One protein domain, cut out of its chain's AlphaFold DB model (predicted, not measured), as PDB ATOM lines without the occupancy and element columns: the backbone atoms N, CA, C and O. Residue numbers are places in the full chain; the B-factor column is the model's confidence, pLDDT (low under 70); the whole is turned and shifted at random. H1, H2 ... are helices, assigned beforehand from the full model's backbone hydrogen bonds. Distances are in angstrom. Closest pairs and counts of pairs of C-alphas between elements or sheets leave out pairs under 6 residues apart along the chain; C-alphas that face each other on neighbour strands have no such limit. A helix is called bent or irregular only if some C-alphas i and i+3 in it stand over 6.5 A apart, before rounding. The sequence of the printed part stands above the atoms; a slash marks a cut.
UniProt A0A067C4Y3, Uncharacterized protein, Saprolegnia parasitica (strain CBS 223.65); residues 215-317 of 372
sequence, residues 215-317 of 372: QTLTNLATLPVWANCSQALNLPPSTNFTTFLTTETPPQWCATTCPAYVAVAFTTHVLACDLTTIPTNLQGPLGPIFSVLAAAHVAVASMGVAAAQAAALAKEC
ATOM      1  N   GLN A 215     -46.493   1.737  16.191       85.38
ATOM      2  CA  GLN A 215     -47.304   2.897  16.552       85.38
ATOM      3  C   GLN A 215     -47.717   2.868  18.025       85.38
ATOM      4  O   GLN A 215     -47.670   3.894  18.704       85.38
ATOM      5  N   THR A 216     -48.101   1.697  18.535       87.81
ATOM      6  CA  THR A 216     -48.449   1.520  19.950       87.81
ATOM      7  C   THR A 216     -47.252   1.832  20.850       87.81
ATOM      8  O   THR A 216     -47.410   2.523  21.860       87.81
ATOM      9  N   LEU A 217     -46.043   1.430  20.447       86.38
ATOM     10  CA  LEU A 217     -44.814   1.803  21.152       86.38
ATOM     11  C   LEU A 217     -44.503   3.292  21.070       86.38
ATOM     12  O   LEU A 217     -44.164   3.886  22.087       86.38
ATOM     13  N   THR A 218     -44.627   3.905  19.896       86.38
ATOM     14  CA  THR A 218     -44.413   5.349  19.724       86.38
ATOM     15  C   THR A 218     -45.394   6.153  20.577       86.38
ATOM     16  O   THR A 218     -45.012   7.132  21.223       86.38
ATOM     17  N   ASN A 219     -46.649   5.709  20.657       87.12
ATOM     18  CA  ASN A 219     -47.647   6.301  21.542       87.12
ATOM     19  C   ASN A 219     -47.211   6.171  23.005       87.12
ATOM     20  O   ASN A 219     -47.148   7.178  23.702       87.12
ATOM     21  N   LEU A 220     -46.824   4.973  23.457       88.44
ATOM     22  CA  LEU A 220     -46.321   4.760  24.819       88.44
ATOM     23  C   LEU A 220     -45.110   5.652  25.132       88.44
ATOM     24  O   LEU A 220     -45.057   6.285  26.182       88.44
ATOM     25  N   ALA A 221     -44.162   5.730  24.206       88.12
ATOM     26  CA  ALA A 221     -42.931   6.501  24.320       88.12
ATOM     27  C   ALA A 221     -43.189   8.013  24.466       88.12
ATOM     28  O   ALA A 221     -42.463   8.710  25.181       88.12
ATOM     29  N   THR A 222     -44.248   8.513  23.825       89.25
ATOM     30  CA  THR A 222     -44.656   9.925  23.862       89.25
ATOM     31  C   THR A 222     -45.630  10.258  24.990       89.25
ATOM     32  O   THR A 222     -45.821  11.443  25.274       89.25
ATOM     33  N   LEU A 223     -46.202   9.260  25.676       90.44
ATOM     34  CA  LEU A 223     -47.053   9.509  26.835       90.44
ATOM     35  C   LEU A 223     -46.267  10.271  27.916       90.44
ATOM     36  O   LEU A 223     -45.130   9.897  28.238       90.44
ATOM     37  N   PRO A 224     -46.852  11.332  28.498       92.31
ATOM     38  CA  PRO A 224     -46.244  12.005  29.632       92.31
ATOM     39  C   PRO A 224     -46.171  11.039  30.813       92.31
ATOM     40  O   PRO A 224     -47.112  10.283  31.077       92.31
ATOM     41  N   VAL A 225     -45.066  11.089  31.553       90.81
ATOM     42  CA  VAL A 225     -44.967  10.369  32.822       90.81
ATOM     43  C   VAL A 225     -46.051  10.896  33.760       90.81
ATOM     44  O   VAL A 225     -46.312  12.099  33.831       90.81
ATOM     45  N   TRP A 226     -46.703   9.985  34.482       94.19
ATOM     46  CA  TRP A 226     -47.757  10.337  35.425       94.19
ATOM     47  C   TRP A 226     -47.310  11.437  36.394       94.19
ATOM     48  O   TRP A 226     -46.257  11.333  37.018       94.19
ATOM     49  N   ALA A 227     -48.138  12.472  36.556       93.75
ATOM     50  CA  ALA A 227     -47.766  13.702  37.256       93.75
ATOM     51  C   ALA A 227     -47.218  13.475  38.674       93.75
ATOM     52  O   ALA A 227     -46.230  14.098  39.050       93.75
ATOM     53  N   ASN A 228     -47.800  12.549  39.443       93.12
ATOM     54  CA  ASN A 228     -47.315  12.243  40.793       93.12
ATOM     55  C   ASN A 228     -45.930  11.592  40.763       93.12
ATOM     56  O   ASN A 228     -45.123  11.826  41.657       93.12
ATOM     57  N   CYS A 229     -45.649  10.790  39.733       92.19
ATOM     58  CA  CYS A 229     -44.325  10.233  39.542       92.19
ATOM     59  C   CYS A 229     -43.317  11.324  39.169       92.19
ATOM     60  O   CYS A 229     -42.271  11.442  39.806       92.19
ATOM     61  N   SER A 230     -43.669  12.172  38.201       92.81
ATOM     62  CA  SER A 230     -42.829  13.301  37.802       92.81
ATOM     63  C   SER A 230     -42.526  14.217  38.988       92.81
ATOM     64  O   SER A 230     -41.371  14.557  39.217       92.81
ATOM     65  N   GLN A 231     -43.525  14.535  39.816       93.75
ATOM     66  CA  GLN A 231     -43.343  15.335  41.025       93.75
ATOM     67  C   GLN A 231     -42.443  14.641  42.054       93.75
ATOM     68  O   GLN A 231     -41.534  15.272  42.587       93.75
ATOM     69  N   ALA A 232     -42.665  13.351  42.325       91.88
ATOM     70  CA  ALA A 232     -41.883  12.606  43.312       91.88
ATOM     71  C   ALA A 232     -40.397  12.491  42.931       91.88
ATOM     72  O   ALA A 232     -39.539  12.395  43.804       91.88
ATOM     73  N   LEU A 233     -40.094  12.529  41.634       91.38
ATOM     74  CA  LEU A 233     -38.736  12.458  41.100       91.38
ATOM     75  C   LEU A 233     -38.156  13.825  40.712       91.38
ATOM     76  O   LEU A 233     -37.033  13.879  40.217       91.38
ATOM     77  N   ASN A 234     -38.894  14.919  40.933       93.25
ATOM     78  CA  ASN A 234     -38.545  16.270  40.479       93.25
ATOM     79  C   ASN A 234     -38.253  16.359  38.965       93.25
ATOM     80  O   ASN A 234     -37.356  17.083  38.533       93.25
ATOM     81  N   LEU A 235     -39.010  15.620  38.153       91.12
ATOM     82  CA  LEU A 235     -38.937  15.664  36.695       91.12
ATOM     83  C   LEU A 235     -39.787  16.820  36.138       91.12
ATOM     84  O   LEU A 235     -40.849  17.125  36.694       91.12
ATOM     85  N   PRO A 236     -39.379  17.442  35.015       95.25
ATOM     86  CA  PRO A 236     -40.227  18.375  34.280       95.25
ATOM     87  C   PRO A 236     -41.614  17.778  33.953       95.25
ATOM     88  O   PRO A 236     -41.706  16.611  33.575       95.25
ATOM     89  N   PRO A 237     -42.710  18.561  34.007       92.50
ATOM     90  CA  PRO A 237     -44.052  18.062  33.675       92.50
ATOM     91  C   PRO A 237     -44.203  17.547  32.236       92.50
ATOM     92  O   PRO A 237     -45.110  16.774  31.953       92.50
ATOM     93  N   SER A 238     -43.326  17.981  31.324       93.56
ATOM     94  CA  SER A 238     -43.286  17.546  29.924       93.56
ATOM     95  C   SER A 238     -42.435  16.292  29.694       93.56
ATOM     96  O   SER A 238     -42.235  15.905  28.544       93.56
ATOM     97  N   THR A 239     -41.883  15.679  30.746       93.44
ATOM     98  CA  THR A 239     -41.085  14.457  30.615       93.44
ATOM     99  C   THR A 239     -41.975  13.305  30.153       93.44
ATOM    100  O   THR A 239     -42.943  12.941  30.821       93.44
ATOM    101  N   ASN A 240     -41.635  12.727  29.003       93.31
ATOM    102  CA  ASN A 240     -42.283  11.540  28.452       93.31
ATOM    103  C   ASN A 240     -41.521  10.261  28.827       93.31
ATOM    104  O   ASN A 240     -40.430  10.320  29.407       93.31
ATOM    105  N   PHE A 241     -42.096   9.104  28.498       89.19
ATOM    106  CA  PHE A 241     -41.488   7.803  28.785       89.19
ATOM    107  C   PHE A 241     -40.106   7.625  28.154       89.19
ATOM    108  O   PHE A 241     -39.221   7.098  28.824       89.19
ATOM    109  N   THR A 242     -39.878   8.089  26.922       87.56
ATOM    110  CA  THR A 242     -38.550   7.998  26.288       87.56
ATOM    111  C   THR A 242     -37.495   8.715  27.118       87.56
ATOM    112  O   THR A 242     -36.505   8.106  27.521       87.56
ATOM    113  N   THR A 243     -37.722   9.997  27.421       89.62
ATOM    114  CA  THR A 243     -36.795  10.798  28.226       89.62
ATOM    115  C   THR A 243     -36.604  10.170  29.600       89.62
ATOM    116  O   THR A 243     -35.472  10.037  30.064       89.62
ATOM    117  N   PHE A 244     -37.697   9.730  30.220       89.00
ATOM    118  CA  PHE A 244     -37.677   9.090  31.526       89.00
ATOM    119  C   PHE A 244     -36.798   7.829  31.556       89.00
ATOM    120  O   PHE A 244     -35.927   7.730  32.413       89.00
ATOM    121  N   LEU A 245     -36.956   6.913  30.596       84.50
ATOM    122  CA  LEU A 245     -36.205   5.648  30.544       84.50
ATOM    123  C   LEU A 245     -34.723   5.828  30.205       84.50
ATOM    124  O   LEU A 245     -33.912   4.960  30.516       84.50
ATOM    125  N   THR A 246     -34.369   6.939  29.562       85.00
ATOM    126  CA  THR A 246     -32.971   7.288  29.266       85.00
ATOM    127  C   THR A 246     -32.294   8.103  30.366       85.00
ATOM    128  O   THR A 246     -31.080   8.288  30.326       85.00
ATOM    129  N   THR A 247     -33.058   8.614  31.335       86.81
ATOM    130  CA  THR A 247     -32.510   9.371  32.464       86.81
ATOM    131  C   THR A 247     -32.058   8.391  33.541       86.81
ATOM    132  O   THR A 247     -32.784   7.449  33.856       86.81
ATOM    133  N   GLU A 248     -30.875   8.600  34.129       84.38
ATOM    134  CA  GLU A 248     -30.446   7.803  35.283       84.38
ATOM    135  C   GLU A 248     -31.512   7.857  36.384       84.38
ATOM    136  O   GLU A 248     -31.977   8.931  36.779       84.38
ATOM    137  N   THR A 249     -31.924   6.683  36.866       80.44
ATOM    138  CA  THR A 249     -32.972   6.575  37.877       80.44
ATOM    139  C   THR A 249     -32.497   7.222  39.181       80.44
ATOM    140  O   THR A 249     -31.460   6.836  39.729       80.44
ATOM    141  N   PRO A 250     -33.229   8.214  39.727       83.06
ATOM    142  CA  PRO A 250     -32.836   8.842  40.979       83.06
ATOM    143  C   PRO A 250     -32.827   7.810  42.115       83.06
ATOM    144  O   PRO A 250     -33.695   6.936  42.135       83.06
ATOM    145  N   PRO A 251     -31.980   7.960  43.150       81.19
ATOM    146  CA  PRO A 251     -31.987   7.072  44.322       81.19
ATOM    147  C   PRO A 251     -33.358   6.968  45.013       81.19
ATOM    148  O   PRO A 251     -33.651   6.001  45.709       81.19
ATOM    149  N   GLN A 252     -34.204   7.981  44.820       84.94
ATOM    150  CA  GLN A 252     -35.547   8.072  45.384       84.94
ATOM    151  C   GLN A 252     -36.568   7.203  44.636       84.94
ATOM    152  O   GLN A 252     -37.628   6.942  45.189       84.94
ATOM    153  N   TRP A 253     -36.252   6.725  43.423       85.88
ATOM    154  CA  TRP A 253     -37.124   5.930  42.547       85.88
ATOM    155  C   TRP A 253     -37.904   4.855  43.305       85.88
ATOM    156  O   TRP A 253     -39.136   4.814  43.272       85.88
ATOM    157  N   CYS A 254     -37.175   4.064  44.085       86.25
ATOM    158  CA  CYS A 254     -37.692   2.927  44.830       86.25
ATOM    159  C   CYS A 254     -38.550   3.279  46.044       86.25
ATOM    160  O   CYS A 254     -39.267   2.422  46.552       86.25
ATOM    161  N   ALA A 255     -38.495   4.526  46.508       86.81
ATOM    162  CA  ALA A 255     -39.331   5.022  47.595       86.81
ATOM    163  C   ALA A 255     -40.668   5.606  47.098       86.81
ATOM    164  O   ALA A 255     -41.482   6.048  47.909       86.81
ATOM    165  N   THR A 256     -40.905   5.631  45.782       89.00
ATOM    166  CA  THR A 256     -42.104   6.223  45.173       89.00
ATOM    167  C   THR A 256     -43.061   5.165  44.622       89.00
ATOM    168  O   THR A 256     -42.745   3.982  44.525       89.00
ATOM    169  N   THR A 257     -44.242   5.602  44.185       87.44
ATOM    170  CA  THR A 257     -45.197   4.791  43.411       87.44
ATOM    171  C   THR A 257     -44.851   4.695  41.919       87.44
ATOM    172  O   THR A 257     -45.548   4.007  41.173       87.44
ATOM    173  N   CYS A 258     -43.797   5.382  41.460       87.75
ATOM    174  CA  CYS A 258     -43.388   5.375  40.057       87.75
ATOM    175  C   CYS A 258     -43.084   3.987  39.484       87.75
ATOM    176  O   CYS A 258     -43.546   3.713  38.374       87.75
ATOM    177  N   PRO A 259     -42.355   3.097  40.188       85.19
ATOM    178  CA  PRO A 259     -42.014   1.795  39.631       85.19
ATOM    179  C   PRO A 259     -43.253   0.964  39.295       85.19
ATOM    180  O   PRO A 259     -43.319   0.355  38.232       85.19
ATOM    181  N   ALA A 260     -44.271   0.996  40.163       81.62
ATOM    182  CA  ALA A 260     -45.538   0.312  39.929       81.62
ATOM    183  C   ALA A 260     -46.280   0.897  38.718       81.62
ATOM    184  O   ALA A 260     -46.774   0.143  37.886       81.62
ATOM    185  N   TYR A 261     -46.312   2.228  38.580       86.06
ATOM    186  CA  TYR A 261     -46.911   2.884  37.414       86.06
ATOM    187  C   TYR A 261     -46.213   2.486  36.108       86.06
ATOM    188  O   TYR A 261     -46.884   2.098  35.156       86.06
ATOM    189  N   VAL A 262     -44.880   2.527  36.071       83.94
ATOM    190  CA  VAL A 262     -44.102   2.141  34.885       83.94
ATOM    191  C   VAL A 262     -44.290   0.662  34.563       83.94
ATOM    192  O   VAL A 262     -44.497   0.310  33.403       83.94
ATOM    193  N   ALA A 263     -44.318  -0.202  35.577       80.81
ATOM    194  CA  ALA A 263     -44.589  -1.620  35.390       80.81
ATOM    195  C   ALA A 263     -46.005  -1.858  34.820       80.81
ATOM    196  O   ALA A 263     -46.172  -2.661  33.902       80.81
ATOM    197  N   VAL A 264     -47.022  -1.122  35.284       82.81
ATOM    198  CA  VAL A 264     -48.383  -1.162  34.715       82.81
ATOM    199  C   VAL A 264     -48.405  -0.630  33.284       82.81
ATOM    200  O   VAL A 264     -48.981  -1.282  32.417       82.81
ATOM    201  N   ALA A 265     -47.766   0.505  33.005       84.00
ATOM    202  CA  ALA A 265     -47.712   1.087  31.665       84.00
ATOM    203  C   ALA A 265     -47.089   0.106  30.667       84.00
ATOM    204  O   ALA A 265     -47.703  -0.196  29.647       84.00
ATOM    205  N   PHE A 266     -45.944  -0.486  31.017       78.06
ATOM    206  CA  PHE A 266     -45.317  -1.497  30.176       78.06
ATOM    207  C   PHE A 266     -46.214  -2.704  29.979       78.06
ATOM    208  O   PHE A 266     -46.443  -3.076  28.844       78.06
ATOM    209  N   THR A 267     -46.769  -3.278  31.046       75.56
ATOM    210  CA  THR A 267     -47.564  -4.518  30.958       75.56
ATOM    211  C   THR A 267     -48.924  -4.365  30.285       75.56
ATOM    212  O   THR A 267     -49.401  -5.315  29.674       75.56
ATOM    213  N   THR A 268     -49.541  -3.187  30.361       79.31
ATOM    214  CA  THR A 268     -50.803  -2.885  29.662       79.31
ATOM    215  C   THR A 268     -50.596  -2.558  28.186       79.31
ATOM    216  O   THR A 268     -51.513  -2.743  27.396       79.31
ATOM    217  N   HIS A 269     -49.397  -2.098  27.825       79.94
ATOM    218  CA  HIS A 269     -49.005  -1.762  26.457       79.94
ATOM    219  C   HIS A 269     -47.971  -2.762  25.913       79.94
ATOM    220  O   HIS A 269     -47.250  -2.448  24.966       79.94
ATOM    221  N   VAL A 270     -47.874  -3.960  26.516       73.50
ATOM    222  CA  VAL A 270     -47.044  -5.046  25.987       73.50
ATOM    223  C   VAL A 270     -47.592  -5.359  24.607       73.50
ATOM    224  O   VAL A 270     -48.738  -5.786  24.463       73.50
ATOM    225  N   LEU A 271     -46.756  -5.138  23.597       82.81
ATOM    226  CA  LEU A 271     -47.048  -5.614  22.259       82.81
ATOM    227  C   LEU A 271     -47.227  -7.119  22.319       82.81
ATOM    228  O   LEU A 271     -46.442  -7.799  22.976       82.81
ATOM    229  N   ALA A 272     -48.252  -7.628  21.647       84.81
ATOM    230  CA  ALA A 272     -48.476  -9.062  21.572       84.81
ATOM    231  C   ALA A 272     -47.366  -9.739  20.748       84.81
ATOM    232  O   ALA A 272     -46.968 -10.857  21.059       84.81
ATOM    233  N   CYS A 273     -46.828  -9.045  19.748       89.62
ATOM    234  CA  CYS A 273     -45.806  -9.560  18.850       89.62
ATOM    235  C   CYS A 273     -44.439  -9.813  19.518       89.62
ATOM    236  O   CYS A 273     -44.096  -9.241  20.556       89.62
ATOM    237  N   ASP A 274     -43.625 -10.651  18.876       88.25
ATOM    238  CA  ASP A 274     -42.224 -10.872  19.220       88.25
ATOM    239  C   ASP A 274     -41.381  -9.665  18.791       88.25
ATOM    240  O   ASP A 274     -41.196  -9.398  17.602       88.25
ATOM    241  N   LEU A 275     -40.848  -8.948  19.783       85.88
ATOM    242  CA  LEU A 275     -40.037  -7.745  19.600       85.88
ATOM    243  C   LEU A 275     -38.693  -8.008  18.901       85.88
ATOM    244  O   LEU A 275     -38.127  -7.068  18.345       85.88
ATOM    245  N   THR A 276     -38.182  -9.246  18.896       84.00
ATOM    246  CA  THR A 276     -36.862  -9.586  18.322       84.00
ATOM    247  C   THR A 276     -36.843  -9.534  16.799       84.00
ATOM    248  O   THR A 276     -35.947  -8.944  16.209       84.00
ATOM    249  N   THR A 277     -37.885 -10.060  16.169       84.31
ATOM    250  CA  THR A 277     -38.836  -9.201  15.489       84.31
ATOM    251  C   THR A 277     -38.240  -8.011  14.744       84.31
ATOM    252  O   THR A 277     -37.856  -8.104  13.576       84.31
ATOM    253  N   ILE A 278     -38.367  -6.852  15.389       82.38
ATOM    254  CA  ILE A 278     -38.431  -5.524  14.777       82.38
ATOM    255  C   ILE A 278     -37.098  -5.166  14.110       82.38
ATOM    256  O   ILE A 278     -36.065  -5.211  14.788       82.38
ATOM    257  N   PRO A 279     -37.106  -4.755  12.824       73.31
ATOM    258  CA  PRO A 279     -35.900  -4.378  12.103       73.31
ATOM    259  C   PRO A 279     -35.152  -3.277  12.852       73.31
ATOM    260  O   PRO A 279     -35.758  -2.334  13.368       73.31
ATOM    261  N   THR A 280     -33.829  -3.388  12.936       77.44
ATOM    262  CA  THR A 280     -32.993  -2.470  13.727       77.44
ATOM    263  C   THR A 280     -33.093  -1.021  13.249       77.44
ATOM    264  O   THR A 280     -33.041  -0.100  14.061       77.44
ATOM    265  N   ASN A 281     -33.314  -0.801  11.955       67.31
ATOM    266  CA  ASN A 281     -33.559   0.514  11.363       67.31
ATOM    267  C   ASN A 281     -34.889   1.143  11.818       67.31
ATOM    268  O   ASN A 281     -34.959   2.362  11.956       67.31
ATOM    269  N   LEU A 282     -35.913   0.335  12.118       69.25
ATOM    270  CA  LEU A 282     -37.188   0.806  12.674       69.25
ATOM    271  C   LEU A 282     -37.120   1.061  14.186       69.25
ATOM    272  O   LEU A 282     -38.029   1.672  14.747       69.25
ATOM    273  N   GLN A 283     -36.043   0.639  14.859       77.94
ATOM    274  CA  GLN A 283     -35.896   0.879  16.294       77.94
ATOM    275  C   GLN A 283     -35.640   2.357  16.614       77.94
ATOM    276  O   GLN A 283     -36.100   2.834  17.649       77.94
ATOM    277  N   GLY A 284     -34.957   3.094  15.729       74.75
ATOM    278  CA  GLY A 284     -34.781   4.550  15.797       74.75
ATOM    279  C   GLY A 284     -34.562   5.111  17.221       74.75
ATOM    280  O   GLY A 284     -33.747   4.576  17.978       74.75
ATOM    281  N   PRO A 285     -35.286   6.175  17.632       70.19
ATOM    282  CA  PRO A 285     -35.180   6.748  18.979       70.19
ATOM    283  C   PRO A 285     -35.766   5.852  20.086       70.19
ATOM    284  O   PRO A 285     -35.570   6.133  21.268       70.19
ATOM    285  N   LEU A 286     -36.475   4.777  19.730       78.00
ATOM    286  CA  LEU A 286     -37.063   3.823  20.671       78.00
ATOM    287  C   LEU A 286     -36.063   2.746  21.119       78.00
ATOM    288  O   LEU A 286     -36.384   1.982  22.027       78.00
ATOM    289  N   GLY A 287     -34.860   2.679  20.533       82.56
ATOM    290  CA  GLY A 287     -33.827   1.682  20.859       82.56
ATOM    291  C   GLY A 287     -33.620   1.423  22.364       82.56
ATOM    292  O   GLY A 287     -33.653   0.263  22.782       82.56
ATOM    293  N   PRO A 288     -33.490   2.462  23.216       78.25
ATOM    294  CA  PRO A 288     -33.375   2.279  24.666       78.25
ATOM    295  C   PRO A 288     -34.601   1.609  25.301       78.25
ATOM    296  O   PRO A 288     -34.472   0.791  26.210       78.25
ATOM    297  N   ILE A 289     -35.798   1.919  24.799       78.75
ATOM    298  CA  ILE A 289     -37.064   1.370  25.293       78.75
ATOM    299  C   ILE A 289     -37.203  -0.095  24.862       78.75
ATOM    300  O   ILE A 289     -37.664  -0.918  25.651       78.75
ATOM    301  N   PHE A 290     -36.751  -0.451  23.654       82.19
ATOM    302  CA  PHE A 290     -36.869  -1.806  23.104       82.19
ATOM    303  C   PHE A 290     -36.241  -2.877  23.988       82.19
ATOM    304  O   PHE A 290     -36.866  -3.906  24.229       82.19
ATOM    305  N   SER A 291     -35.040  -2.638  24.515       80.00
ATOM    306  CA  SER A 291     -34.365  -3.620  25.376       80.00
ATOM    307  C   SER A 291     -35.117  -3.841  26.694       80.00
ATOM    308  O   SER A 291     -35.224  -4.972  27.172       80.00
ATOM    309  N   VAL A 292     -35.689  -2.772  27.262       79.88
ATOM    310  CA  VAL A 292     -36.501  -2.832  28.488       79.88
ATOM    311  C   VAL A 292     -37.829  -3.547  28.222       79.88
ATOM    312  O   VAL A 292     -38.203  -4.449  28.972       79.88
ATOM    313  N   LEU A 293     -38.506  -3.200  27.126       81.12
ATOM    314  CA  LEU A 293     -39.750  -3.833  26.681       81.12
ATOM    315  C   LEU A 293     -39.565  -5.314  26.359       81.12
ATOM    316  O   LEU A 293     -40.387  -6.121  26.776       81.12
ATOM    317  N   ALA A 294     -38.490  -5.687  25.663       81.94
ATOM    318  CA  ALA A 294     -38.189  -7.075  25.329       81.94
ATOM    319  C   ALA A 294     -38.003  -7.922  26.592       81.94
ATOM    320  O   ALA A 294     -38.610  -8.986  26.722       81.94
ATOM    321  N   ALA A 295     -37.245  -7.419  27.571       81.12
ATOM    322  CA  ALA A 295     -37.093  -8.087  28.859       81.12
ATOM    323  C   ALA A 295     -38.429  -8.193  29.619       81.12
ATOM    324  O   ALA A 295     -38.741  -9.249  30.176       81.12
ATOM    325  N   ALA A 296     -39.235  -7.125  29.613       78.88
ATOM    326  CA  ALA A 296     -40.557  -7.123  30.231       78.88
ATOM    327  C   ALA A 296     -41.509  -8.121  29.552       78.88
ATOM    328  O   ALA A 296     -42.204  -8.857  30.248       78.88
ATOM    329  N   HIS A 297     -41.500  -8.207  28.221       80.31
ATOM    330  CA  HIS A 297     -42.331  -9.130  27.448       80.31
ATOM    331  C   HIS A 297     -41.987 -10.591  27.780       80.31
ATOM    332  O   HIS A 297     -42.883 -11.371  28.103       80.31
ATOM    333  N   VAL A 298     -40.699 -10.956  27.800       81.50
ATOM    334  CA  VAL A 298     -40.252 -12.314  28.178       81.50
ATOM    335  C   VAL A 298     -40.661 -12.661  29.617       81.50
ATOM    336  O   VAL A 298     -41.101 -13.781  29.899       81.50
ATOM    337  N   ALA A 299     -40.566 -11.702  30.542       81.81
ATOM    338  CA  ALA A 299     -41.037 -11.898  31.909       81.81
ATOM    339  C   ALA A 299     -42.564 -12.099  31.950       81.81
ATOM    340  O   ALA A 299     -43.041 -13.070  32.529       81.81
ATOM    341  N   VAL A 300     -43.348 -11.250  31.283       77.50
ATOM    342  CA  VAL A 300     -44.815 -11.375  31.253       77.50
ATOM    343  C   VAL A 300     -45.253 -12.707  30.647       77.50
ATOM    344  O   VAL A 300     -46.127 -13.361  31.214       77.50
ATOM    345  N   ALA A 301     -44.623 -13.148  29.557       78.94
ATOM    346  CA  ALA A 301     -44.937 -14.422  28.918       78.94
ATOM    347  C   ALA A 301     -44.635 -15.635  29.820       78.94
ATOM    348  O   ALA A 301     -45.362 -16.625  29.781       78.94
ATOM    349  N   SER A 302     -43.587 -15.566  30.650       85.44
ATOM    350  CA  SER A 302     -43.148 -16.696  31.485       85.44
ATOM    351  C   SER A 302     -43.842 -16.791  32.847       85.44
ATOM    352  O   SER A 302     -44.074 -17.899  33.328       85.44
ATOM    353  N   MET A 303     -44.169 -15.662  33.485       86.19
ATOM    354  CA  MET A 303     -44.728 -15.640  34.849       86.19
ATOM    355  C   MET A 303     -46.038 -14.847  34.988       86.19
ATOM    356  O   MET A 303     -46.622 -14.806  36.072       86.19
ATOM    357  N   GLY A 304     -46.538 -14.248  33.907       82.12
ATOM    358  CA  GLY A 304     -47.715 -13.382  33.918       82.12
ATOM    359  C   GLY A 304     -47.407 -11.957  34.389       82.12
ATOM    360  O   GLY A 304     -46.367 -11.673  34.985       82.12
ATOM    361  N   VAL A 305     -48.348 -11.043  34.134       74.19
ATOM    362  CA  VAL A 305     -48.193  -9.597  34.382       74.19
ATOM    363  C   VAL A 305     -47.814  -9.291  35.832       74.19
ATOM    364  O   VAL A 305     -46.805  -8.638  36.071       74.19
ATOM    365  N   ALA A 306     -48.576  -9.790  36.808       78.69
ATOM    366  CA  ALA A 306     -48.358  -9.450  38.216       78.69
ATOM    367  C   ALA A 306     -46.982  -9.911  38.736       78.69
ATOM    368  O   ALA A 306     -46.302  -9.166  39.443       78.69
ATOM    369  N   ALA A 307     -46.541 -11.116  38.360       81.12
ATOM    370  CA  ALA A 307     -45.242 -11.634  38.778       81.12
ATOM    371  C   ALA A 307     -44.085 -10.925  38.060       81.12
ATOM    372  O   ALA A 307     -43.086 -10.603  38.701       81.12
ATOM    373  N   ALA A 308     -44.238 -10.605  36.770       78.94
ATOM    374  CA  ALA A 308     -43.244  -9.843  36.016       78.94
ATOM    375  C   ALA A 308     -43.049  -8.432  36.594       78.94
ATOM    376  O   ALA A 308     -41.914  -7.989  36.766       78.94
ATOM    377  N   GLN A 309     -44.143  -7.755  36.967       77.25
ATOM    378  CA  GLN A 309     -44.085  -6.463  37.658       77.25
ATOM    379  C   GLN A 309     -43.338  -6.576  38.995       77.25
ATOM    380  O   GLN A 309     -42.458  -5.764  39.277       77.25
ATOM    381  N   ALA A 310     -43.647  -7.596  39.803       79.94
ATOM    382  CA  ALA A 310     -42.974  -7.821  41.081       79.94
ATOM    383  C   ALA A 310     -41.474  -8.126  40.906       79.94
ATOM    384  O   ALA A 310     -40.652  -7.613  41.665       79.94
ATOM    385  N   ALA A 311     -41.105  -8.915  39.893       82.25
ATOM    386  CA  ALA A 311     -39.716  -9.249  39.587       82.25
ATOM    387  C   ALA A 311     -38.919  -8.031  39.090       82.25
ATOM    388  O   ALA A 311     -37.797  -7.807  39.546       82.25
ATOM    389  N   ALA A 312     -39.506  -7.219  38.204       77.75
ATOM    390  CA  ALA A 312     -38.900  -5.969  37.746       77.75
ATOM    391  C   ALA A 312     -38.689  -5.004  38.919       77.75
ATOM    392  O   ALA A 312     -37.597  -4.462  39.088       77.75
ATOM    393  N   LEU A 313     -39.697  -4.865  39.788       79.38
ATOM    394  CA  LEU A 313     -39.594  -4.037  40.982       79.38
ATOM    395  C   LEU A 313     -38.496  -4.532  41.927       79.38
ATOM    396  O   LEU A 313     -37.698  -3.732  42.395       79.38
ATOM    397  N   ALA A 314     -38.411  -5.837  42.180       82.38
ATOM    398  CA  ALA A 314     -37.387  -6.404  43.055       82.38
ATOM    399  C   ALA A 314     -35.960  -6.235  42.501       82.38
ATOM    400  O   ALA A 314     -35.017  -6.105  43.282       82.38
ATOM    401  N   LYS A 315     -35.798  -6.236  41.171       81.75
ATOM    402  CA  LYS A 315     -34.504  -6.044  40.503       81.75
ATOM    403  C   LYS A 315     -34.040  -4.588  40.554       81.75
ATOM    404  O   LYS A 315     -32.891  -4.340  40.906       81.75
ATOM    405  N   GLU A 316     -34.920  -3.651  40.205       77.94
ATOM    406  CA  GLU A 316     -34.602  -2.214  40.181       77.94
ATOM    407  C   GLU A 316     -34.572  -1.608  41.588       77.94
ATOM    408  O   GLU A 316     -33.853  -0.651  41.860       77.94
ATOM    409  N   CYS A 317     -35.344  -2.196  42.499       83.38
ATOM    410  CA  CYS A 317     -35.489  -1.769  43.877       83.38
ATOM    411  C   CYS A 317     -35.255  -2.948  44.814       83.38
ATOM    412  O   CYS A 317     -36.204  -3.435  45.439       83.38
TER     413      CYS A 317
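AT A GLANCE: This is residues 215 to 317 of the 372 residues of an uncharacterized protein of Saprolegnia parasitica (strain CBS 223.65) (UniProt A0A067C4Y3). The long, kinked helix H5 crosses the others: H4 and H6 pack on its later part, H1 and H3 near its kink, and H2 lies away from it. The printed part has 103 residues with six named helices, H1 to H6 in chain order, and no named strand: all helix. It is compact, with a radius of gyration of the C-alphas of 13.4 A, spanning 36 by 29 by 19 A.

HOW THE PARTS SIT: H1, residues 215 to 222, touches H3, residues 241 to 246; the closest C-alphas, Ala 221 and Phe 241, are 4.9 A apart. H2, residues 227 to 232, is close but not clearly touching H4, residues 258 to 268; closest C-alphas Cys 229 and Cys 258, 5.0 A. H5, residues 280 to 303, touches H4 with residues 293 to 300 alone, about perpendicular at 89 degrees; closest C-alphas Phe 266 and Leu 293, 7.0 A. Every O i to N i+4 pair is within hydrogen-bond range in H1 to H4; in H5, 13 of 20.

IN THESE COORDINATES: H1 begins at C-alpha 215 (-47.304, 2.897, 16.552). H5, 27.5 A long, is irregular: C-alphas 282 and 285 are 8.9 A apart. H6, residues 305 to 316, ends at C-alpha 316 (-34.602, -2.214, 40.181).

THE WHOLE: The printed part has no cut. The links H3 to H4 and H4 to H5 are long. Residues 281 to 282 have pLDDT under 70.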